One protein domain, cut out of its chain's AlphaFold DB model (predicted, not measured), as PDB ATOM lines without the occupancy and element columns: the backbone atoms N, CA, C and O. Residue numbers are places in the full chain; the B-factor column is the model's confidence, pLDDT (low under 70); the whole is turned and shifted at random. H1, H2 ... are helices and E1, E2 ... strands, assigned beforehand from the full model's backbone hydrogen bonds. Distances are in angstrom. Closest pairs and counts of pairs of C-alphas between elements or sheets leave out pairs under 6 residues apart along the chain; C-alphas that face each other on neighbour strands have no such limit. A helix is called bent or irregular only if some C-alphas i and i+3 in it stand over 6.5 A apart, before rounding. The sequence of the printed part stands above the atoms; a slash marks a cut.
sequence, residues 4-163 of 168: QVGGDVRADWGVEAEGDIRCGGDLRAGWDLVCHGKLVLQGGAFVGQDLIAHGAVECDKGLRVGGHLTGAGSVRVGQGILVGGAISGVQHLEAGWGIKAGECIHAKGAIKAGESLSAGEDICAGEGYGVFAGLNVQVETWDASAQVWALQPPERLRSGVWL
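AT A GLANCE: This is residues 4 to 163 of the 168 residues of an uncharacterized protein of Burkholderiaceae bacterium (UniProt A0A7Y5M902). The chain winds in stacked turns as a three-sided solenoid whose walls are three parallel sheets: the largest, E1 E4 E7 E10 E13 E16 E19 E20 E22, then E2 E5 E8 E11 E14 E17 and E3 E6 E9 E12 E15 E18. Near the E22 end, after a long link, lies one short helix, H1. The printed part has 160 residues, with E1 to E19, H1, then E20 to E22 along the chain; the class is mostly strand, though under half of the residues are in named elements. The whole is compact, with a radius of gyration of the C-alphas of 15.0 A, and elongated, spanning 43 by 27 by 23 A.

IN THESE COORDINATES: Find C-alpha 9 at (-39.161, 56.706, 11.008), where E1, residues 9 to 11, opens the largest sheet; its next strands are E4 at 27 to 29, E7 at 45 to 47, E10 at 63 to 65, E13 at 81 to 83, E16 at 99 to 101, E19 at 117 to 119, E20 at 147 to 149 and E22 at 161 to 163, ending at C-alpha 163, (-51.055, 26.745, 32.150). Look for the second sheet at E2, 15 to 17, E5, 33 to 35, E8, 51 to 53, E11, 69 to 71, E14, 87 to 90, 7.7 A long, and E17, 105 to 107. The third holds E3, 21 to 23, E6, 39 to 41, E9, 57 to 59, E12, 75 to 77, E15, 93 to 95, and E18, 111 to 113. H1, residues 139 to 145, is 9.5 A long and irregular, C-alphas 140 and 143 being 7.6 A apart; E21, residues 157 to 159, pairs with no named strand.

HOW THE PARTS SIT: In the largest sheet, E1 and E4 are parallel at 9 degrees, with N 11 and O 28 2.9 A apart, within hydrogen-bond range; E20 and E22 stand at 44 degrees, N 148 and O 161 at 2.8 A. H1 is on this sheet at a height of 5.3 A, over none of its strands, but only just: 2 of its C-alphas fall on E22. Their closest C-alphas, Trp 142 and Val 161, are 6.4 A apart. In H1, 1 of 3 O i to N i+4 pairs and 3 of 4 O i to N i+3 pairs are within range. E19, H1, E20 form a strand-helix-strand unit, two parallel neighbour strands with a helix between.

THE WHOLE: The farthest C-alphas, Glu 18 and Glu 140, are 46.9 A apart. The printed part has no cut; the long link is E19 to H1, where residues 131 to 132 pair with residues 111 to 112 of E18. No printed residue is under 70 in pLDDT.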
ATOM      1  N   GLN A   4     -32.132  54.058   5.147       97.75
ATOM      2  CA  GLN A   4     -31.234  54.330   6.269       97.75
ATOM      3  C   GLN A   4     -31.590  55.663   6.923       97.75
ATOM      4  O   GLN A   4     -31.488  56.715   6.296       97.75
ATOM      5  N   VAL A   5     -31.994  55.611   8.191       97.88
ATOM      6  CA  VAL A   5     -32.406  56.776   8.979       97.88
ATOM      7  C   VAL A   5     -31.698  56.734  10.330       97.88
ATOM      8  O   VAL A   5     -31.714  55.717  11.012       97.88
ATOM      9  N   GLY A   6     -31.037  57.830  10.714       97.56
ATOM     10  CA  GLY A   6     -30.292  57.910  11.981       97.56
ATOM     11  C   GLY A   6     -31.158  58.160  13.222       97.56
ATOM     12  O   GLY A   6     -30.680  57.976  14.333       97.56
ATOM     13  N   GLY A   7     -32.408  58.585  13.036       97.44
ATOM     14  CA  GLY A   7     -33.400  58.796  14.095       97.44
ATOM     15  C   GLY A   7     -34.648  57.952  13.857       97.44
ATOM     16  O   GLY A   7     -34.546  56.847  13.335       97.44
ATOM     17  N   ASP A   8     -35.816  58.489  14.207       98.31
ATOM     18  CA  ASP A   8     -37.096  57.795  14.043       98.31
ATOM     19  C   ASP A   8     -37.602  57.809  12.593       98.31
ATOM     20  O   ASP A   8     -37.448  58.795  11.867       98.31
ATOM     21  N   VAL A   9     -38.333  56.758  12.219       98.06
ATOM     22  CA  VAL A   9     -39.161  56.706  11.008       98.06
ATOM     23  C   VAL A   9     -40.626  56.738  11.423       98.06
ATOM     24  O   VAL A   9     -41.071  55.921  12.226       98.06
ATOM     25  N   ARG A  10     -41.406  57.666  10.866       97.94
ATOM     26  CA  ARG A  10     -42.861  57.716  11.055       97.94
ATOM     27  C   ARG A  10     -43.545  57.857   9.703       97.94
ATOM     28  O   ARG A  10     -43.337  58.850   9.013       97.94
ATOM     29  N   ALA A  11     -44.374  56.882   9.366       97.75
ATOM     30  CA  ALA A  11     -45.287  56.922   8.240       97.75
ATOM     31  C   ALA A  11     -46.689  56.571   8.745       97.75
ATOM     32  O   ALA A  11     -46.871  55.564   9.427       97.75
ATOM     33  N   ASP A  12     -47.686  57.391   8.414       97.44
ATOM     34  CA  ASP A  12     -49.094  57.057   8.681       97.44
ATOM     35  C   ASP A  12     -49.645  56.010   7.695       97.44
ATOM     36  O   ASP A  12     -50.735  55.483   7.895       97.44
ATOM     37  N   TRP A  13     -48.861  55.681   6.667       96.81
ATOM     38  CA  TRP A  13     -49.109  54.637   5.674       96.81
ATOM     39  C   TRP A  13     -48.162  53.448   5.905       96.81
ATOM     40  O   TRP A  13     -47.591  53.298   6.990       96.81
ATOM     41  N   GLY A  14     -47.984  52.606   4.887       97.25
ATOM     42  CA  GLY A  14     -46.982  51.546   4.904       97.25
ATOM     43  C   GLY A  14     -45.556  52.061   4.695       97.25
ATOM     44  O   GLY A  14     -45.334  53.179   4.221       97.25
ATOM     45  N   VAL A  15     -44.581  51.226   5.042       98.19
ATOM     46  CA  VAL A  15     -43.160  51.435   4.737       98.19
ATOM     47  C   VAL A  15     -42.669  50.218   3.968       98.19
ATOM     48  O   VAL A  15     -42.756  49.101   4.465       98.19
ATOM     49  N   GLU A  16     -42.126  50.434   2.776       98.25
ATOM     50  CA  GLU A  16     -41.606  49.363   1.926       98.25
ATOM     51  C   GLU A  16     -40.182  49.681   1.472       98.25
ATOM     52  O   GLU A  16     -39.879  50.798   1.040       98.25
ATOM     53  N   ALA A  17     -39.296  48.691   1.569       97.88
ATOM     54  CA  ALA A  17     -37.947  48.770   1.037       97.88
ATOM     55  C   ALA A  17     -37.523  47.456   0.368       97.88
ATOM     56  O   ALA A  17     -37.469  46.401   0.997       97.88
ATOM     57  N   GLU A  18     -37.098  47.562  -0.893       97.25
ATOM     58  CA  GLU A  18     -36.458  46.481  -1.673       97.25
ATOM     59  C   GLU A  18     -35.126  45.984  -1.075       97.25
ATOM     60  O   GLU A  18     -34.580  44.972  -1.497       97.25
ATOM     61  N   GLY A  19     -34.543  46.734  -0.138       97.19
ATOM     62  CA  GLY A  19     -33.284  46.392   0.517       97.19
ATOM     63  C   GLY A  19     -33.410  46.385   2.033       97.19
ATOM     64  O   GLY A  19     -34.497  46.244   2.586       97.19
ATOM     65  N   ASP A  20     -32.277  46.553   2.709       98.44
ATOM     66  CA  ASP A  20     -32.247  46.664   4.166       98.44
ATOM     67  C   ASP A  20     -32.967  47.934   4.647       98.44
ATOM     68  O   ASP A  20     -32.829  49.001   4.040       98.44
ATOM     69  N   ILE A  21     -33.640  47.838   5.792       98.56
ATOM     70  CA  ILE A  21     -34.127  48.979   6.569       98.56
ATOM     71  C   ILE A  21     -33.264  49.094   7.824       98.56
ATOM     72  O   ILE A  21     -33.215  48.176   8.641       98.56
ATOM     73  N   ARG A  22     -32.584  50.231   7.990       98.56
ATOM     74  CA  ARG A  22     -31.800  50.575   9.183       98.56
ATOM     75  C   ARG A  22     -32.339  51.856   9.808       98.56
ATOM     76  O   ARG A  22     -32.322  52.903   9.162       98.56
ATOM     77  N   CYS A  23     -32.773  51.776  11.060       98.06
ATOM     78  CA  CYS A  23     -33.315  52.896  11.826       98.06
ATOM     79  C   CYS A  23     -32.552  53.043  13.147       98.06
ATOM     80  O   CYS A  23     -32.468  52.094  13.926       98.06
ATOM     81  N   GLY A  24     -31.995  54.227  13.406       98.25
ATOM     82  CA  GLY A  24     -31.342  54.552  14.680       98.25
ATOM     83  C   GLY A  24     -32.324  54.849  15.821       98.25
ATOM     84  O   GLY A  24     -31.923  54.917  16.978       98.25
ATOM     85  N   GLY A  25     -33.610  55.025  15.510       98.06
ATOM     86  CA  GLY A  25     -34.682  55.244  16.478       98.06
ATOM     87  C   GLY A  25     -35.831  54.252  16.321       98.06
ATOM     88  O   GLY A  25     -35.650  53.126  15.849       98.06
ATOM     89  N   ASP A  26     -37.026  54.683  16.712       98.50
ATOM     90  CA  ASP A  26     -38.240  53.875  16.595       98.50
ATOM     91  C   ASP A  26     -38.817  53.961  15.164       98.50
ATOM     92  O   ASP A  26     -38.759  55.009  14.515       98.50
ATOM     93  N   LEU A  27     -39.409  52.868  14.672       98.62
ATOM     94  CA  LEU A  27     -40.114  52.830  13.386       98.62
ATOM     95  C   LEU A  27     -41.618  52.672  13.614       98.62
ATOM     96  O   LEU A  27     -42.072  51.709  14.228       98.62
ATOM     97  N   ARG A  28     -42.405  53.604  13.074       98.69
ATOM     98  CA  ARG A  28     -43.867  53.528  13.024       98.69
ATOM     99  C   ARG A  28     -44.352  53.489  11.579       98.69
ATOM    100  O   ARG A  28     -44.146  54.460  10.853       98.69
ATOM    101  N   ALA A  29     -45.043  52.415  11.218       98.56
ATOM    102  CA  ALA A  29     -45.831  52.288   9.996       98.56
ATOM    103  C   ALA A  29     -47.313  52.167  10.382       98.56
ATOM    104  O   ALA A  29     -47.678  51.354  11.232       98.56
ATOM    105  N   GLY A  30     -48.167  53.012   9.808       98.25
ATOM    106  CA  GLY A  30     -49.606  52.987  10.067       98.25
ATOM    107  C   GLY A  30     -50.298  51.767   9.462       98.25
ATOM    108  O   GLY A  30     -51.300  51.319  10.015       98.25
ATOM    109  N   TRP A  31     -49.744  51.223   8.378       98.31
ATOM    110  CA  TRP A  31     -50.206  50.014   7.686       98.31
ATOM    111  C   TRP A  31     -49.128  48.925   7.760       98.31
ATOM    112  O   TRP A  31     -48.626  48.652   8.854       98.31
ATOM    113  N   ASP A  32     -48.771  48.331   6.622       98.62
ATOM    114  CA  ASP A  32     -47.770  47.278   6.514       98.62
ATOM    115  C   ASP A  32     -46.335  47.816   6.570       98.62
ATOM    116  O   ASP A  32     -46.033  48.935   6.142       98.62
ATOM    117  N   LEU A  33     -45.422  46.984   7.063       98.56
ATOM    118  CA  LEU A  33     -43.982  47.181   6.936       98.56
ATOM    119  C   LEU A  33     -43.401  46.014   6.136       98.56
ATOM    120  O   LEU A  33     -43.392  44.878   6.610       98.56
ATOM    121  N   VAL A  34     -42.889  46.305   4.942       98.62
ATOM    122  CA  VAL A  34     -42.295  45.320   4.033       98.62
ATOM    123  C   VAL A  34     -40.803  45.599   3.872       98.62
ATOM    124  O   VAL A  34     -40.384  46.660   3.409       98.62
ATOM    125  N   CYS A  35     -39.980  44.633   4.264       98.31
ATOM    126  CA  CYS A  35     -38.528  44.702   4.165       98.31
ATOM    127  C   CYS A  35     -38.003  43.484   3.404       98.31
ATOM    128  O   CYS A  35     -38.000  42.367   3.926       98.31
ATOM    129  N   HIS A  36     -37.519  43.692   2.181       97.62
ATOM    130  CA  HIS A  36     -36.944  42.617   1.367       97.62
ATOM    131  C   HIS A  36     -35.502  42.257   1.774       97.62
ATOM    132  O   HIS A  36     -35.015  41.177   1.442       97.62
ATOM    133  N   GLY A  37     -34.825  43.132   2.525       97.44
ATOM    134  CA  GLY A  37     -33.536  42.863   3.166       97.44
ATOM    135  C   GLY A  37     -33.658  42.611   4.671       97.44
ATOM    136  O   GLY A  37     -34.653  42.078   5.164       97.44
ATOM    137  N   LYS A  38     -32.627  43.007   5.421       98.12
ATOM    138  CA  LYS A  38     -32.613  42.981   6.891       98.12
ATOM    139  C   LYS A  38     -33.313  44.209   7.470       98.12
ATOM    140  O   LYS A  38     -33.055  45.324   7.022       98.12
ATOM    141  N   LEU A  39     -34.108  44.008   8.516       98.44
ATOM    142  CA  LEU A  39     -34.722  45.073   9.307       98.44
ATOM    143  C   LEU A  39     -33.946  45.222  10.619       98.44
ATOM    144  O   LEU A  39     -33.975  44.315  11.445       98.44
ATOM    145  N   VAL A  40     -33.247  46.341  10.803       98.62
ATOM    146  CA  VAL A  40     -32.433  46.617  11.996       98.62
ATOM    147  C   VAL A  40     -32.857  47.943  12.616       98.62
ATOM    148  O   VAL A  40     -32.694  49.001  12.000       98.62
ATOM    149  N   LEU A  41     -33.379  47.889  13.839       98.50
ATOM    150  CA  LEU A  41     -33.885  49.029  14.594       98.50
ATOM    151  C   LEU A  41     -33.173  49.116  15.953       98.50
ATOM    152  O   LEU A  41     -33.278  48.205  16.767       98.50
ATOM    153  N   GLN A  42     -32.513  50.242  16.233       98.44
ATOM    154  CA  GLN A  42     -31.999  50.542  17.584       98.44
ATOM    155  C   GLN A  42     -33.127  50.938  18.562       98.44
ATOM    156  O   GLN A  42     -32.932  51.064  19.772       98.44
ATOM    157  N   GLY A  43     -34.328  51.174  18.031       98.31
ATOM    158  CA  GLY A  43     -35.553  51.395  18.782       98.31
ATOM    159  C   GLY A  43     -36.505  50.201  18.751       98.31
ATOM    160  O   GLY A  43     -36.109  49.040  18.641       98.31
ATOM    161  N   GLY A  44     -37.792  50.507  18.889       98.06
ATOM    162  CA  GLY A  44     -38.887  49.562  18.702       98.06
ATOM    163  C   GLY A  44     -39.587  49.742  17.359       98.06
ATOM    164  O   GLY A  44     -39.333  50.696  16.621       98.06
ATOM    165  N   ALA A  45     -40.519  48.840  17.073       98.50
ATOM    166  CA  ALA A  45     -41.394  48.936  15.912       98.50
ATOM    167  C   ALA A  45     -42.868  48.909  16.315       98.50
ATOM    168  O   ALA A  45     -43.294  48.082  17.124       98.50
ATOM    169  N   PHE A  46     -43.643  49.793  15.692       98.75
ATOM    170  CA  PHE A  46     -45.096  49.728  15.638       98.75
ATOM    171  C   PHE A  46     -45.523  49.598  14.176       98.75
ATOM    172  O   PHE A  46     -45.272  50.501  13.376       98.75
ATOM    173  N   VAL A  47     -46.187  48.495  13.848       98.81
ATOM    174  CA  VAL A  47     -46.741  48.211  12.522       98.81
ATOM    175  C   VAL A  47     -48.240  48.007  12.688       98.81
ATOM    176  O   VAL A  47     -48.667  47.159  13.472       98.81
ATOM    177  N   GLY A  48     -49.047  48.836  12.030       98.62
ATOM    178  CA  GLY A  48     -50.499  48.829  12.220       98.62
ATOM    179  C   GLY A  48     -51.190  47.599  11.633       98.62
ATOM    180  O   GLY A  48     -52.210  47.174  12.171       98.62
ATOM    181  N   GLN A  49     -50.620  47.022  10.576       98.62
ATOM    182  CA  GLN A  49     -51.106  45.812   9.913       98.62
ATOM    183  C   GLN A  49     -50.008  44.744   9.932       98.62
ATOM    184  O   GLN A  49     -49.589  44.366  11.030       98.62
ATOM    185  N   ASP A  50     -49.533  44.277   8.781       98.75
ATOM    186  CA  ASP A  50     -48.622  43.142   8.690       98.75
ATOM    187  C   ASP A  50     -47.155  43.581   8.625       98.75
ATOM    188  O   ASP A  50     -46.788  44.585   8.012       98.75
ATOM    189  N   LEU A  51     -46.280  42.793   9.252       98.69
ATOM    190  CA  LEU A  51     -44.834  42.910   9.084       98.69
ATOM    191  C   LEU A  51     -44.334  41.737   8.245       98.69
ATOM    192  O   LEU A  51     -44.342  40.593   8.706       98.69
ATOM    193  N   ILE A  52     -43.848  42.037   7.040       98.62
ATOM    194  CA  ILE A  52     -43.210  41.075   6.142       98.62
ATOM    195  C   ILE A  52     -41.715  41.385   6.053       98.62
ATOM    196  O   ILE A  52     -41.306  42.418   5.524       98.62
ATOM    197  N   ALA A  53     -40.881  40.477   6.556       97.25
ATOM    198  CA  ALA A  53     -39.428  40.606   6.519       97.25
ATOM    199  C   ALA A  53     -38.778  39.397   5.837       97.25
ATOM    200  O   ALA A  53     -38.776  38.283   6.356       97.25
ATOM    201  N   HIS A  54     -38.161  39.610   4.679       96.75
ATOM    202  CA  HIS A  54     -37.465  38.546   3.951       96.75
ATOM    203  C   HIS A  54     -36.051  38.280   4.500       96.75
ATOM    204  O   HIS A  54     -35.474  37.222   4.250       96.75
ATOM    205  N   GLY A  55     -35.488  39.214   5.269       97.44
ATOM    206  CA  GLY A  55     -34.242  39.036   6.010       97.44
ATOM    207  C   GLY A  55     -34.452  38.808   7.507       97.44
ATOM    208  O   GLY A  55     -35.544  38.495   7.980       97.44
ATOM    209  N   ALA A  56     -33.365  38.946   8.267       97.88
ATOM    210  CA  ALA A  56     -33.429  38.956   9.726       97.88
ATOM    211  C   ALA A  56     -34.081  40.251  10.235       97.88
ATOM    212  O   ALA A  56     -33.905  41.310   9.626       97.88
ATOM    213  N   VAL A  57     -34.787  40.150  11.360       98.56
ATOM    214  CA  VAL A  57     -35.360  41.282  12.096       98.56
ATOM    215  C   VAL A  57     -34.638  41.405  13.428       98.56
ATOM    216  O   VAL A  57     -34.607  40.449  14.206       98.56
ATOM    217  N   GLU A  58     -34.073  42.576  13.685       98.62
ATOM    218  CA  GLU A  58     -33.386  42.923  14.924       98.62
ATOM    219  C   GLU A  58     -33.955  44.247  15.439       98.62
ATOM    220  O   GLU A  58     -33.852  45.272  14.764       98.62
ATOM    221  N   CYS A  59     -34.577  44.217  16.618       98.00
ATOM    222  CA  CYS A  59     -35.094  45.403  17.300       98.00
ATOM    223  C   CYS A  59     -34.559  45.435  18.733       98.00
ATOM    224  O   CYS A  59     -34.793  44.488  19.481       98.00
ATOM    225  N   ASP A  60     -33.912  46.517  19.154       98.56
ATOM    226  CA  ASP A  60     -33.356  46.597  20.514       98.56
ATOM    227  C   ASP A  60     -34.444  46.775  21.592       98.56
ATOM    228  O   ASP A  60     -34.255  46.380  22.745       98.56
ATOM    229  N   LYS A  61     -35.604  47.351  21.236       98.50
ATOM    230  CA  LYS A  61     -36.760  47.506  22.141       98.50
ATOM    231  C   LYS A  61     -37.871  46.499  21.813       98.50
ATOM    232  O   LYS A  61     -37.583  45.342  21.537       98.50
ATOM    233  N   GLY A  62     -39.142  46.897  21.915       98.31
ATOM    234  CA  GLY A  62     -40.298  46.047  21.623       98.31
ATOM    235  C   GLY A  62     -40.725  46.063  20.153       98.31
ATOM    236  O   GLY A  62     -40.519  47.047  19.438       98.31
ATOM    237  N   LEU A  63     -41.377  44.985  19.724       98.75
ATOM    238  CA  LEU A  63     -41.996  44.848  18.403       98.75
ATOM    239  C   LEU A  63     -43.503  44.644  18.565       98.75
ATOM    240  O   LEU A  63     -43.935  43.660  19.165       98.75
ATOM    241  N   ARG A  64     -44.303  45.561  18.013       98.88
ATOM    242  CA  ARG A  64     -45.763  45.463  17.973       98.88
ATOM    243  C   ARG A  64     -46.266  45.449  16.534       98.88
ATOM    244  O   ARG A  64     -46.015  46.398  15.794       98.88
ATOM    245  N   VAL A  65     -47.021  44.415  16.185       98.88
ATOM    246  CA  VAL A  65     -47.624  44.211  14.861       98.88
ATOM    247  C   VAL A  65     -49.123  43.981  15.042       98.88
ATOM    248  O   VAL A  65     -49.530  43.164  15.868       98.88
ATOM    249  N   GLY A  66     -49.954  44.750  14.341       98.69
ATOM    250  CA  GLY A  66     -51.411  44.674  14.469       98.69
ATOM    251  C   GLY A  66     -52.016  43.433  13.813       98.69
ATOM    252  O   GLY A  66     -52.964  42.874  14.360       98.69
ATOM    253  N   GLY A  67     -51.454  42.998  12.687       98.69
ATOM    254  CA  GLY A  67     -51.815  41.779  11.970       98.69
ATOM    255  C   GLY A  67     -50.801  40.664  12.212       98.69
ATOM    256  O   GLY A  67     -50.504  40.329  13.362       98.69
ATOM    257  N   HIS A  68     -50.263  40.102  11.135       98.75
ATOM    258  CA  HIS A  68     -49.354  38.961  11.138       98.75
ATOM    259  C   HIS A  68     -47.885  39.386  11.037       98.75
ATOM    260  O   HIS A  68     -47.524  40.359  10.374       98.75
ATOM    261  N   LEU A  69     -47.008  38.596  11.658       98.69
ATOM    262  CA  LEU A  69     -45.561  38.696  11.485       98.69
ATOM    263  C   LEU A  69     -45.082  37.531  10.620       98.69
ATOM    264  O   LEU A  69     -45.030  36.389  11.084       98.69
ATOM    265  N   THR A  70     -44.686  37.828   9.386       98.25
ATOM    266  CA  THR A  70     -44.108  36.843   8.469       98.25
ATOM    267  C   THR A  70     -42.640  37.161   8.244       98.25
ATOM    268  O   THR A  70     -42.290  38.208   7.700       98.25
ATOM    269  N   GLY A  71     -41.763  36.253   8.660       91.75
ATOM    270  CA  GLY A  71     -40.330  36.366   8.401       91.75
ATOM    271  C   GLY A  71     -39.830  35.267   7.473       91.75
ATOM    272  O   GLY A  71     -40.444  34.213   7.381       91.75
ATOM    273  N   ALA A  72     -38.684  35.474   6.829       91.81
ATOM    274  CA  ALA A  72     -37.875  34.385   6.269       91.81
ATOM    275  C   ALA A  72     -36.533  34.216   7.009       91.81
ATOM    276  O   ALA A  72     -35.906  33.159   6.928       91.81
ATOM    277  N   GLY A  73     -36.102  35.234   7.767       96.25
ATOM    278  CA  GLY A  73     -34.939  35.186   8.649       96.25
ATOM    279  C   GLY A  73     -35.278  34.885  10.112       96.25
ATOM    280  O   GLY A  73     -36.387  34.483  10.461       96.25
ATOM    281  N   SER A  74     -34.288  35.064  10.991       98.06
ATOM    282  CA  SER A  74     -34.517  35.051  12.444       98.06
ATOM    283  C   SER A  74     -35.073  36.395  12.911       98.06
ATOM    284  O   SER A  74     -34.680  37.431  12.377       98.06
ATOM    285  N   VAL A  75     -35.924  36.373  13.931       98.69
ATOM    286  CA  VAL A  75     -36.465  37.557  14.604       98.69
ATOM    287  C   VAL A  75     -35.901  37.600  16.018       98.69
ATOM    288  O   VAL A  75     -36.105  36.663  16.791       98.69
ATOM    289  N   ARG A  76     -35.178  38.674  16.344       98.75
ATOM    290  CA  ARG A  76     -34.624  38.939  17.675       98.75
ATOM    291  C   ARG A  76     -35.077  40.306  18.152       98.75
ATOM    292  O   ARG A  76     -34.849  41.309  17.480       98.75
ATOM    293  N   VAL A  77     -35.714  40.335  19.311       98.75
ATOM    294  CA  VAL A  77     -36.283  41.552  19.889       98.75
ATOM    295  C   VAL A  77     -35.803  41.675  21.332       98.75
ATOM    296  O   VAL A  77     -35.963  40.751  22.124       98.75
ATOM    297  N   GLY A  78     -35.174  42.793  21.685       98.56
ATOM    298  CA  GLY A  78     -34.551  42.974  22.999       98.56
ATOM    299  C   GLY A  78     -35.556  43.002  24.154       98.56
ATOM    300  O   GLY A  78     -35.211  42.634  25.274       98.56
ATOM    301  N   GLN A  79     -36.806  43.389  23.885       98.31
ATOM    302  CA  GLN A  79     -37.904  43.390  24.861       98.31
ATOM    303  C   GLN A  79     -38.976  42.357  24.484       98.31
ATOM    304  O   GLN A  79     -38.662  41.185  24.294       98.31
ATOM    305  N   GLY A  80     -40.248  42.763  24.414       98.31
ATOM    306  CA  GLY A  80     -41.371  41.888  24.090       98.31
ATOM    307  C   GLY A  80     -41.797  41.947  22.623       98.31
ATOM    308  O   GLY A  80     -41.624  42.962  21.943       98.31
ATOM    309  N   ILE A  81     -42.417  40.859  22.171       98.81
ATOM    310  CA  ILE A  81     -43.078  40.757  20.866       98.81
ATOM    311  C   ILE A  81     -44.585  40.642  21.097       98.81
ATOM    312  O   ILE A  81     -45.035  39.751  21.816       98.81
ATOM    313  N   LEU A  82     -45.361  41.525  20.473       98.81
ATOM    314  CA  LEU A  82     -46.822  41.485  20.473       98.81
ATOM    315  C   LEU A  82     -47.338  41.501  19.034       98.81
ATOM    316  O   LEU A  82     -47.163  42.493  18.329       98.81
ATOM    317  N   VAL A  83     -48.004  40.429  18.626       98.81
ATOM    318  CA  VAL A  83     -48.567  40.255  17.282       98.81
ATOM    319  C   VAL A  83     -50.058  39.951  17.407       98.81
ATOM    320  O   VAL A  83     -50.461  39.141  18.240       98.81
ATOM    321  N   GLY A  84     -50.892  40.655  16.642       98.56
ATOM    322  CA  GLY A  84     -52.346  40.487  16.699       98.56
ATOM    323  C   GLY A  84     -52.833  39.179  16.078       98.56
ATOM    324  O   GLY A  84     -53.762  38.582  16.608       98.56
ATOM    325  N   GLY A  85     -52.182  38.718  15.010       98.56
ATOM    326  CA  GLY A  85     -52.428  37.427  14.364       98.56
ATOM    327  C   GLY A  85     -51.303  36.422  14.619       98.56
ATOM    328  O   GLY A  85     -50.698  36.398  15.695       98.56
ATOM    329  N   ALA A  86     -51.025  35.592  13.616       98.56
ATOM    330  CA  ALA A  86     -49.949  34.604  13.626       98.56
ATOM    331  C   ALA A  86     -48.523  35.178  13.492       98.56
ATOM    332  O   ALA A  86     -48.274  36.173  12.803       98.56
ATOM    333  N   ILE A  87     -47.561  34.458  14.076       98.75
ATOM    334  CA  ILE A  87     -46.126  34.583  13.785       98.75
ATOM    335  C   ILE A  87     -45.698  33.356  12.983       98.75
ATOM    336  O   ILE A  87     -45.806  32.237  13.483       98.75
ATOM    337  N   SER A  88     -45.195  33.538  11.760       97.94
ATOM    338  CA  SER A  88     -44.846  32.413  10.883       97.94
ATOM    339  C   SER A  88     -43.647  32.684   9.962       97.94
ATOM    340  O   SER A  88     -43.154  33.806   9.838       97.94
ATOM    341  N   GLY A  89     -43.124  31.618   9.348       91.94
ATOM    342  CA  GLY A  89     -42.021  31.667   8.372       91.94
ATOM    343  C   GLY A  89     -40.621  31.912   8.959       91.94
ATOM    344  O   GLY A  89     -39.619  31.615   8.306       91.94
ATOM    345  N   VAL A  90     -40.534  32.386  10.204       96.69
ATOM    346  CA  VAL A  90     -39.275  32.750  10.868       96.69
ATOM    347  C   VAL A  90     -38.373  31.537  11.122       96.69
ATOM    348  O   VAL A  90     -38.842  30.442  11.438       96.69
ATOM    349  N   GLN A  91     -37.054  31.732  11.028       97.75
ATOM    350  CA  GLN A  91     -36.067  30.691  11.351       97.75
ATOM    351  C   GLN A  91     -35.966  30.484  12.861       97.75
ATOM    352  O   GLN A  91     -36.332  29.435  13.369       97.75
ATOM    353  N   HIS A  92     -35.531  31.500  13.597       98.38
ATOM    354  CA  HIS A  92     -35.535  31.510  15.058       98.38
ATOM    355  C   HIS A  92     -36.347  32.697  15.548       98.38
ATOM    356  O   HIS A  92     -36.320  33.752  14.914       98.38
ATOM    357  N   LEU A  93     -37.033  32.525  16.674       98.69
ATOM    358  CA  LEU A  93     -37.811  33.578  17.310       98.69
ATOM    359  C   LEU A  93     -37.301  33.786  18.732       98.69
ATOM    360  O   LEU A  93     -37.308  32.850  19.530       98.69
ATOM    361  N   GLU A  94     -36.854  34.998  19.039       98.81
ATOM    362  CA  GLU A  94     -36.279  35.337  20.337       98.81
ATOM    363  C   GLU A  94     -36.756  36.709  20.815       98.81
ATOM    364  O   GLU A  94     -36.685  37.693  20.075       98.81
ATOM    365  N   ALA A  95     -37.222  36.763  22.060       98.69
ATOM    366  CA  ALA A  95     -37.581  37.992  22.750       98.69
ATOM    367  C   ALA A  95     -36.955  38.018  24.150       98.69
ATOM    368  O   ALA A  95     -36.994  37.014  24.866       98.69
ATOM    369  N   GLY A  96     -36.401  39.161  24.553       98.44
ATOM    370  CA  GLY A  96     -35.816  39.334  25.885       98.44
ATOM    371  C   GLY A  96     -36.844  39.313  27.021       98.44
ATOM    372  O   GLY A  96     -36.482  38.989  28.152       98.44
ATOM    373  N   TRP A  97     -38.113  39.610  26.724       98.00
ATOM    374  CA  TRP A  97     -39.256  39.488  27.640       98.00
ATOM    375  C   TRP A  97     -40.224  38.409  27.134       98.00
ATOM    376  O   TRP A  97     -39.797  37.311  26.777       98.00
ATOM    377  N   GLY A  98     -41.527  38.689  27.115       98.19
ATOM    378  CA  GLY A  98     -42.535  37.769  26.609       98.19
ATOM    379  C   GLY A  98     -42.813  37.881  25.108       98.19
ATOM    380  O   GLY A  98     -42.548  38.901  24.466       98.19
ATOM    381  N   ILE A  99     -43.410  36.825  24.562       98.75
ATOM    382  CA  ILE A  99     -43.935  36.780  23.192       98.75
ATOM    383  C   ILE A  99     -45.427  36.481  23.281       98.75
ATOM    384  O   ILE A  99     -45.823  35.493  23.900       98.75
ATOM    385  N   LYS A 100     -46.252  37.314  22.649       98.56
ATOM    386  CA  LYS A 100     -47.696  37.110  22.546       98.56
ATOM    387  C   LYS A 100     -48.157  37.213  21.096       98.56
ATOM    388  O   LYS A 100     -47.901  38.226  20.451       98.56
ATOM    389  N   ALA A 101     -48.873  36.196  20.632       98.44
ATOM    390  CA  ALA A 101     -49.577  36.167  19.355       98.44
ATOM    391  C   ALA A 101     -51.069  35.895  19.590       98.44
ATOM    392  O   ALA A 101     -51.422  35.126  20.488       98.44
ATOM    393  N   GLY A 102     -51.947  36.525  18.810       98.00
ATOM    394  CA  GLY A 102     -53.388  36.264  18.890       98.00
ATOM    395  C   GLY A 102     -53.805  34.932  18.263       98.00
ATOM    396  O   GLY A 102     -54.835  34.390  18.647       98.00
ATOM    397  N   GLU A 103     -52.983  34.381  17.369       98.06
ATOM    398  CA  GLU A 103     -53.194  33.083  16.712       98.06
ATOM    399  C   GLU A 103     -52.021  32.143  17.048       98.06
ATOM    400  O   GLU A 103     -51.685  31.991  18.225       98.06
ATOM    401  N   CYS A 104     -51.383  31.515  16.055       98.00
ATOM    402  CA  CYS A 104     -50.280  30.576  16.239       98.00
ATOM    403  C   CYS A 104     -48.890  31.247  16.299       98.00
ATOM    404  O   CYS A 104     -48.668  32.358  15.806       98.00
ATOM    405  N   ILE A 105     -47.920  30.543  16.894       98.56
ATOM    406  CA  ILE A 105     -46.493  30.911  16.863       98.56
ATOM    407  C   ILE A 105     -45.702  29.754  16.265       98.56
ATOM    408  O   ILE A 105     -45.415  28.765  16.943       98.56
ATOM    409  N   HIS A 106     -45.302  29.892  15.005       98.38
ATOM    410  CA  HIS A 106     -44.555  28.875  14.273       98.38
ATOM    411  C   HIS A 106     -43.177  29.386  13.861       98.38
ATOM    412  O   HIS A 106     -43.044  30.355  13.113       98.38
ATOM    413  N   ALA A 107     -42.138  28.671  14.282       98.19
ATOM    414  CA  ALA A 107     -40.767  28.899  13.845       98.19
ATOM    415  C   ALA A 107     -40.182  27.619  13.243       98.19
ATOM    416  O   ALA A 107     -40.494  26.508  13.668       98.19
ATOM    417  N   LYS A 108     -39.276  27.760  12.273       98.19
ATOM    418  CA  LYS A 108     -38.504  26.632  11.716       98.19
ATOM    419  C   LYS A 108     -37.368  26.170  12.630       98.19
ATOM    420  O   LYS A 108     -36.729  25.160  12.357       98.19
ATOM    421  N   GLY A 109     -37.143  26.883  13.724       98.12
ATOM    422  CA  GLY A 109     -36.107  26.649  14.714       98.12
ATOM    423  C   GLY A 109     -36.630  26.879  16.128       98.12
ATOM    424  O   GLY A 109     -37.825  26.750  16.387       98.12
ATOM    425  N   ALA A 110     -35.725  27.191  17.059       98.50
ATOM    426  CA  ALA A 110     -36.088  27.453  18.453       98.50
ATOM    427  C   ALA A 110     -36.951  28.713  18.630       98.50
ATOM    428  O   ALA A 110     -36.738  29.723  17.954       98.50
ATOM    429  N   ILE A 111     -37.852  28.640  19.612       98.81
ATOM    430  CA  ILE A 111     -38.646  29.762  20.124       98.81
ATOM    431  C   ILE A 111     -38.170  30.046  21.547       98.81
ATOM    432  O   ILE A 111     -38.149  29.132  22.373       98.81
ATOM    433  N   LYS A 112     -37.773  31.285  21.831       98.88
ATOM    434  CA  LYS A 112     -37.202  31.698  23.115       98.88
ATOM    435  C   LYS A 112     -37.858  32.980  23.621       98.88
ATOM    436  O   LYS A 112     -37.766  34.016  22.970       98.88
ATOM    437  N   ALA A 113     -38.460  32.912  24.797       98.69
ATOM    438  CA  ALA A 113     -38.950  34.057  25.547       98.69
ATOM    439  C   ALA A 113     -38.182  34.164  26.871       98.69
ATOM    440  O   ALA A 113     -37.997  33.171  27.585       98.69
ATOM    441  N   GLY A 114     -37.734  35.371  27.202       98.50
ATOM    442  CA  GLY A 114     -37.162  35.672  28.509       98.50
ATOM    443  C   GLY A 114     -38.178  35.537  29.641       98.50
ATOM    444  O   GLY A 114     -37.812  35.085  30.720       98.50
ATOM    445  N   GLU A 115     -39.446  35.848  29.377       98.25
ATOM    446  CA  GLU A 115     -40.565  35.735  30.322       98.25
ATOM    447  C   GLU A 115     -41.635  34.773  29.767       98.25
ATOM    448  O   GLU A 115     -41.315  33.660  29.344       98.25
ATOM    449  N   SER A 116     -42.905  35.178  29.759       98.19
ATOM    450  CA  SER A 116     -44.037  34.357  29.335       98.19
ATOM    451  C   SER A 116     -44.193  34.251  27.811       98.19
ATOM    452  O   SER A 116     -43.829  35.146  27.050       98.19
ATOM    453  N   LEU A 117     -44.810  33.162  27.356       98.06
ATOM    454  CA  LEU A 117     -45.068  32.868  25.946       98.06
ATOM    455  C   LEU A 117     -46.552  32.533  25.750       98.06
ATOM    456  O   LEU A 117     -47.084  31.642  26.402       98.06
ATOM    457  N   SER A 118     -47.241  33.232  24.854       98.19
ATOM    458  CA  SER A 118     -48.686  33.085  24.669       98.19
ATOM    459  C   SER A 118     -49.064  33.077  23.194       98.19
ATOM    460  O   SER A 118     -48.679  33.973  22.448       98.19
ATOM    461  N   ALA A 119     -49.850  32.085  22.799       98.12
ATOM    462  CA  ALA A 119     -50.499  31.976  21.502       98.12
ATOM    463  C   ALA A 119     -51.997  31.712  21.720       98.12
ATOM    464  O   ALA A 119     -52.371  31.014  22.670       98.12
ATOM    465  N   GLY A 120     -52.855  32.261  20.861       97.38
ATOM    466  CA  GLY A 120     -54.277  31.905  20.845       97.38
ATOM    467  C   GLY A 120     -54.520  30.492  20.307       97.38
ATOM    468  O   GLY A 120     -55.477  29.835  20.713       97.38
ATOM    469  N   GLU A 121     -53.614  30.002  19.460       96.75
ATOM    470  CA  GLU A 121     -53.654  28.666  18.864       96.75
ATOM    471  C   GLU A 121     -52.457  27.821  19.332       96.75
ATOM    472  O   GLU A 121     -52.221  27.692  20.535       96.75
ATOM    473  N   ASP A 122     -51.715  27.193  18.420       96.81
ATOM    474  CA  ASP A 122     -50.588  26.317  18.715       96.81
ATOM    475  C   ASP A 122     -49.229  27.041  18.665       96.81
ATOM    476  O   ASP A 122     -49.041  28.077  18.022       96.81
ATOM    477  N   ILE A 123     -48.253  26.471  19.375       98.38
ATOM    478  CA  ILE A 123     -46.860  26.923  19.367       98.38
ATOM    479  C   ILE A 123     -46.003  25.772  18.856       98.38
ATOM    480  O   ILE A 123     -45.861  24.748  19.530       98.38
ATOM    481  N   CYS A 124     -45.374  25.975  17.703       98.06
ATOM    482  CA  CYS A 124     -44.580  24.960  17.025       98.06
ATOM    483  C   CYS A 124     -43.166  25.475  16.740       98.06
ATOM    484  O   CYS A 124     -42.958  26.364  15.914       98.06
ATOM    485  N   ALA A 125     -42.181  24.879  17.411       98.12
ATOM    486  CA  ALA A 125     -40.774  25.010  17.049       98.12
ATOM    487  C   ALA A 125     -40.393  23.964  15.990       98.12
ATOM    488  O   ALA A 125     -40.989  22.887  15.915       98.12
ATOM    489  N   GLY A 126     -39.347  24.250  15.217       97.44
ATOM    490  CA  GLY A 126     -38.856  23.335  14.187       97.44
ATOM    491  C   GLY A 126     -38.374  21.992  14.730       97.44
ATOM    492  O   GLY A 126     -38.094  21.844  15.924       97.44
ATOM    493  N   GLU A 127     -38.260  21.000  13.847       95.88
ATOM    494  CA  GLU A 127     -37.766  19.663  14.187       95.88
ATOM    495  C   GLU A 127     -36.393  19.733  14.879       95.88
ATOM    496  O   GLU A 127     -35.506  20.472  14.462       95.88
ATOM    497  N   GLY A 128     -36.237  19.009  15.991       96.12
ATOM    498  CA  GLY A 128     -35.020  19.042  16.810       96.12
ATOM    499  C   GLY A 128     -34.855  20.278  17.711       96.12
ATOM    500  O   GLY A 128     -34.011  20.256  18.604       96.12
ATOM    501  N   TYR A 129     -35.679  21.321  17.562       98.31
ATOM    502  CA  TYR A 129     -35.609  22.542  18.372       98.31
ATOM    503  C   TYR A 129     -36.626  22.581  19.516       98.31
ATOM    504  O   TYR A 129     -37.690  21.970  19.452       98.31
ATOM    505  N   GLY A 130     -36.297  23.309  20.585       98.06
ATOM    506  CA  GLY A 130     -37.164  23.493  21.750       98.06
ATOM    507  C   GLY A 130     -37.937  24.811  21.750       98.06
ATOM    508  O   GLY A 130     -37.556  25.778  21.085       98.06
ATOM    509  N   VAL A 131     -38.992  24.832  22.560       98.69
ATOM    510  CA  VAL A 131     -39.697  26.036  23.005       98.69
ATOM    511  C   VAL A 131     -39.225  26.354  24.421       98.69
ATOM    512  O   VAL A 131     -39.220  25.473  25.283       98.69
ATOM    513  N   PHE A 132     -38.820  27.595  24.661       98.69
ATOM    514  CA  PHE A 132     -38.263  28.048  25.930       98.69
ATOM    515  C   PHE A 132     -38.991  29.308  26.392       98.69
ATOM    516  O   PHE A 132     -39.045  30.289  25.653       98.69
ATOM    517  N   ALA A 133     -39.515  29.285  27.611       98.31
ATOM    518  CA  ALA A 133     -40.044  30.449  28.315       98.31
ATOM    519  C   ALA A 133     -39.349  30.605  29.676       98.31
ATOM    520  O   ALA A 133     -38.735  29.657  30.177       98.31
ATOM    521  N   GLY A 134     -39.415  31.797  30.263       98.12
ATOM    522  CA  GLY A 134     -38.822  32.091  31.567       98.12
ATOM    523  C   GLY A 134     -37.298  32.055  31.601       98.12
ATOM    524  O   GLY A 134     -36.733  31.832  32.668       98.12
ATOM    525  N   LEU A 135     -36.616  32.239  30.463       98.31
ATOM    526  CA  LEU A 135     -35.148  32.189  30.403       98.31
ATOM    527  C   LEU A 135     -34.465  33.258  31.274       98.31
ATOM    528  O   LEU A 135     -33.322  33.065  31.681       98.31
ATOM    529  N   ASN A 136     -35.174  34.347  31.583       97.88
ATOM    530  CA  ASN A 136     -34.717  35.454  32.421       97.88
ATOM    531  C   ASN A 136     -35.470  35.524  33.767       97.88
ATOM    532  O   ASN A 136     -35.414  36.544  34.452       97.88
ATOM    533  N   VAL A 137     -36.184  34.459  34.152       97.88
ATOM    534  CA  VAL A 137     -37.043  34.415  35.346       97.88
ATOM    535  C   VAL A 137     -36.578  33.306  36.288       97.88
ATOM    536  O   VAL A 137     -36.330  32.177  35.867       97.88
ATOM    537  N   GLN A 138     -36.484  33.619  37.584       97.56
ATOM    538  CA  GLN A 138     -36.146  32.638  38.622       97.56
ATOM    539  C   GLN A 138     -37.212  31.542  38.696       97.56
ATOM    540  O   GLN A 138     -38.410  31.838  38.637       97.56
ATOM    541  N   VAL A 139     -36.781  30.289  38.853       96.56
ATOM    542  CA  VAL A 139     -37.651  29.099  38.798       96.56
ATOM    543  C   VAL A 139     -38.790  29.186  39.813       96.56
ATOM    544  O   VAL A 139     -39.928  28.847  39.506       96.56
ATOM    545  N   GLU A 140     -38.516  29.736  40.992       97.25
ATOM    546  CA  GLU A 140     -39.461  29.912  42.097       97.25
ATOM    547  C   GLU A 140     -40.605  30.885  41.764       97.25
ATOM    548  O   GLU A 140     -41.630  30.899  42.439       97.25
ATOM    549  N   THR A 141     -40.436  31.705  40.722       96.81
ATOM    550  CA  THR A 141     -41.413  32.707  40.265       96.81
ATOM    551  C   THR A 141     -42.052  32.366  38.919       96.81
ATOM    552  O   THR A 141     -42.806  33.169  38.363       96.81
ATOM    553  N   TRP A 142     -41.783  31.176  38.377       97.25
ATOM    554  CA  TRP A 142     -42.292  30.781  37.065       97.25
ATOM    555  C   TRP A 142     -43.819  30.796  36.973       97.25
ATOM    556  O   TRP A 142     -44.356  31.228  35.952       97.25
ATOM    557  N   ASP A 143     -44.507  30.441  38.060       95.00
ATOM    558  CA  ASP A 143     -45.970  30.481  38.151       95.00
ATOM    559  C   ASP A 143     -46.555  31.887  37.976       95.00
ATOM    560  O   ASP A 143     -47.756  32.001  37.759       95.00
ATOM    561  N   ALA A 144     -45.745  32.950  38.052       94.06
ATOM    562  CA  ALA A 144     -46.168  34.334  37.849       94.06
ATOM    563  C   ALA A 144     -45.626  34.968  36.555       94.06
ATOM    564  O   ALA A 144     -46.247  35.897  36.036       94.06
ATOM    565  N   SER A 145     -44.469  34.528  36.043       94.25
ATOM    566  CA  SER A 145     -43.752  35.268  34.981       94.25
ATOM    567  C   SER A 145     -43.037  34.410  33.925       94.25
ATOM    568  O   SER A 145     -42.360  34.955  33.059       94.25
ATOM    569  N   ALA A 146     -43.198  33.084  33.945       97.44
ATOM    570  CA  ALA A 146     -42.685  32.172  32.910       97.44
ATOM    571  C   ALA A 146     -43.803  31.298  32.326       97.44
ATOM    572  O   ALA A 146     -43.623  30.114  32.032       97.44
ATOM    573  N   GLN A 147     -44.992  31.876  32.231       97.94
ATOM    574  CA  GLN A 147     -46.210  31.157  31.910       97.94
ATOM    575  C   GLN A 147     -46.292  30.909  30.403       97.94
ATOM    576  O   GLN A 147     -45.938  31.768  29.592       97.94
ATOM    577  N   VAL A 148     -46.768  29.726  30.031       98.38
ATOM    578  CA  VAL A 148     -46.954  29.316  28.643       98.38
ATOM    579  C   VAL A 148     -48.415  28.983  28.399       98.38
ATOM    580  O   VAL A 148     -48.964  28.083  29.039       98.38
ATOM    581  N   TRP A 149     -49.026  29.681  27.444       98.06
ATOM    582  CA  TRP A 149     -50.402  29.437  27.022       98.06
ATOM    583  C   TRP A 149     -50.486  29.179  25.530       98.06
ATOM    584  O   TRP A 149     -49.945  29.936  24.728       98.06
ATOM    585  N   ALA A 150     -51.197  28.116  25.193       97.31
ATOM    586  CA  ALA A 150     -51.506  27.694  23.837       97.31
ATOM    587  C   ALA A 150     -52.638  26.670  23.909       97.31
ATOM    588  O   ALA A 150     -52.844  26.045  24.955       97.31
ATOM    589  N   LEU A 151     -53.347  26.464  22.801       95.81
ATOM    590  CA  LEU A 151     -54.448  25.504  22.698       95.81
ATOM    591  C   LEU A 151     -54.046  24.098  23.174       95.81
ATOM    592  O   LEU A 151     -54.849  23.385  23.777       95.81
ATOM    593  N   GLN A 152     -52.795  23.717  22.925       95.50
ATOM    594  CA  GLN A 152     -52.186  22.465  23.356       95.50
ATOM    595  C   GLN A 152     -50.787  22.728  23.929       95.50
ATOM    596  O   GLN A 152     -50.162  23.734  23.579       95.50
ATOM    597  N   PRO A 153     -50.271  21.855  24.813       96.00
ATOM    598  CA  PRO A 153     -48.897  21.976  25.281       96.00
ATOM    599  C   PRO A 153     -47.919  21.840  24.099       96.00
ATOM    600  O   PRO A 153     -48.047  20.891  23.324       96.00
ATOM    601  N   PRO A 154     -46.923  22.735  23.954       96.50
ATOM    602  CA  PRO A 154     -45.929  22.609  22.892       96.50
ATOM    603  C   PRO A 154     -45.113  21.318  23.069       96.50
ATOM    604  O   PRO A 154     -44.554  21.096  24.144       96.50
ATOM    605  N   GLU A 155     -44.980  20.494  22.020       92.31
ATOM    606  CA  GLU A 155     -44.347  19.157  22.097       92.31
ATOM    607  C   GLU A 155     -42.947  19.153  22.737       92.31
ATOM    608  O   GLU A 155     -42.531  18.178  23.363       92.31
ATOM    609  N   ARG A 156     -42.187  20.242  22.565       94.25
ATOM    610  CA  ARG A 156     -40.819  20.401  23.082       94.25
ATOM    611  C   ARG A 156     -40.678  21.630  23.977       94.25
ATOM    612  O   ARG A 156     -39.683  22.346  23.868       94.25
ATOM    613  N   LEU A 157     -41.646  21.871  24.861       97.81
ATOM    614  CA  LEU A 157     -41.498  22.864  25.925       97.81
ATOM    615  C   LEU A 157     -40.384  22.436  26.900       97.81
ATOM    616  O   LEU A 157     -40.480  21.398  27.550       97.81
ATOM    617  N   ARG A 158     -39.290  23.204  26.954       98.19
ATOM    618  CA  ARG A 158     -38.084  22.892  27.746       98.19
ATOM    619  C   ARG A 158     -37.944  23.728  29.017       98.19
ATOM    620  O   ARG A 158     -37.221  23.312  29.916       98.19
ATOM    621  N   SER A 159     -38.599  24.883  29.088       98.19
ATOM    622  CA  SER A 159     -38.603  25.768  30.258       98.19
ATOM    623  C   SER A 159     -39.882  26.602  30.299       98.19
ATOM    624  O   SER A 159     -40.493  26.839  29.254       98.19
ATOM    625  N   GLY A 160     -40.258  27.057  31.494       97.69
ATOM    626  CA  GLY A 160     -41.534  27.719  31.759       97.69
ATOM    627  C   GLY A 160     -42.641  26.746  32.170       97.69
ATOM    628  O   GLY A 160     -42.456  25.527  32.180       97.69
ATOM    629  N   VAL A 161     -43.792  27.301  32.538       97.62
ATOM    630  CA  VAL A 161     -44.931  26.559  33.096       97.62
ATOM    631  C   VAL A 161     -46.103  26.643  32.137       97.62
ATOM    632  O   VAL A 161     -46.656  27.717  31.911       97.62
ATOM    633  N   TRP A 162     -46.507  25.506  31.575       97.19
ATOM    634  CA  TRP A 162     -47.713  25.444  30.758       97.19
ATOM    635  C   TRP A 162     -48.965  25.512  31.638       97.19
ATOM    636  O   TRP A 162     -49.138  24.688  32.533       97.19
ATOM    637  N   LEU A 163     -49.840  26.482  31.364       96.19
ATOM    638  CA  LEU A 163     -51.055  26.745  32.150       96.19
ATOM    639  C   LEU A 163     -52.360  26.400  31.416       96.19
ATOM    640  O   LEU A 163     -53.446  26.632  31.950       96.19
TER     641      LEU A 163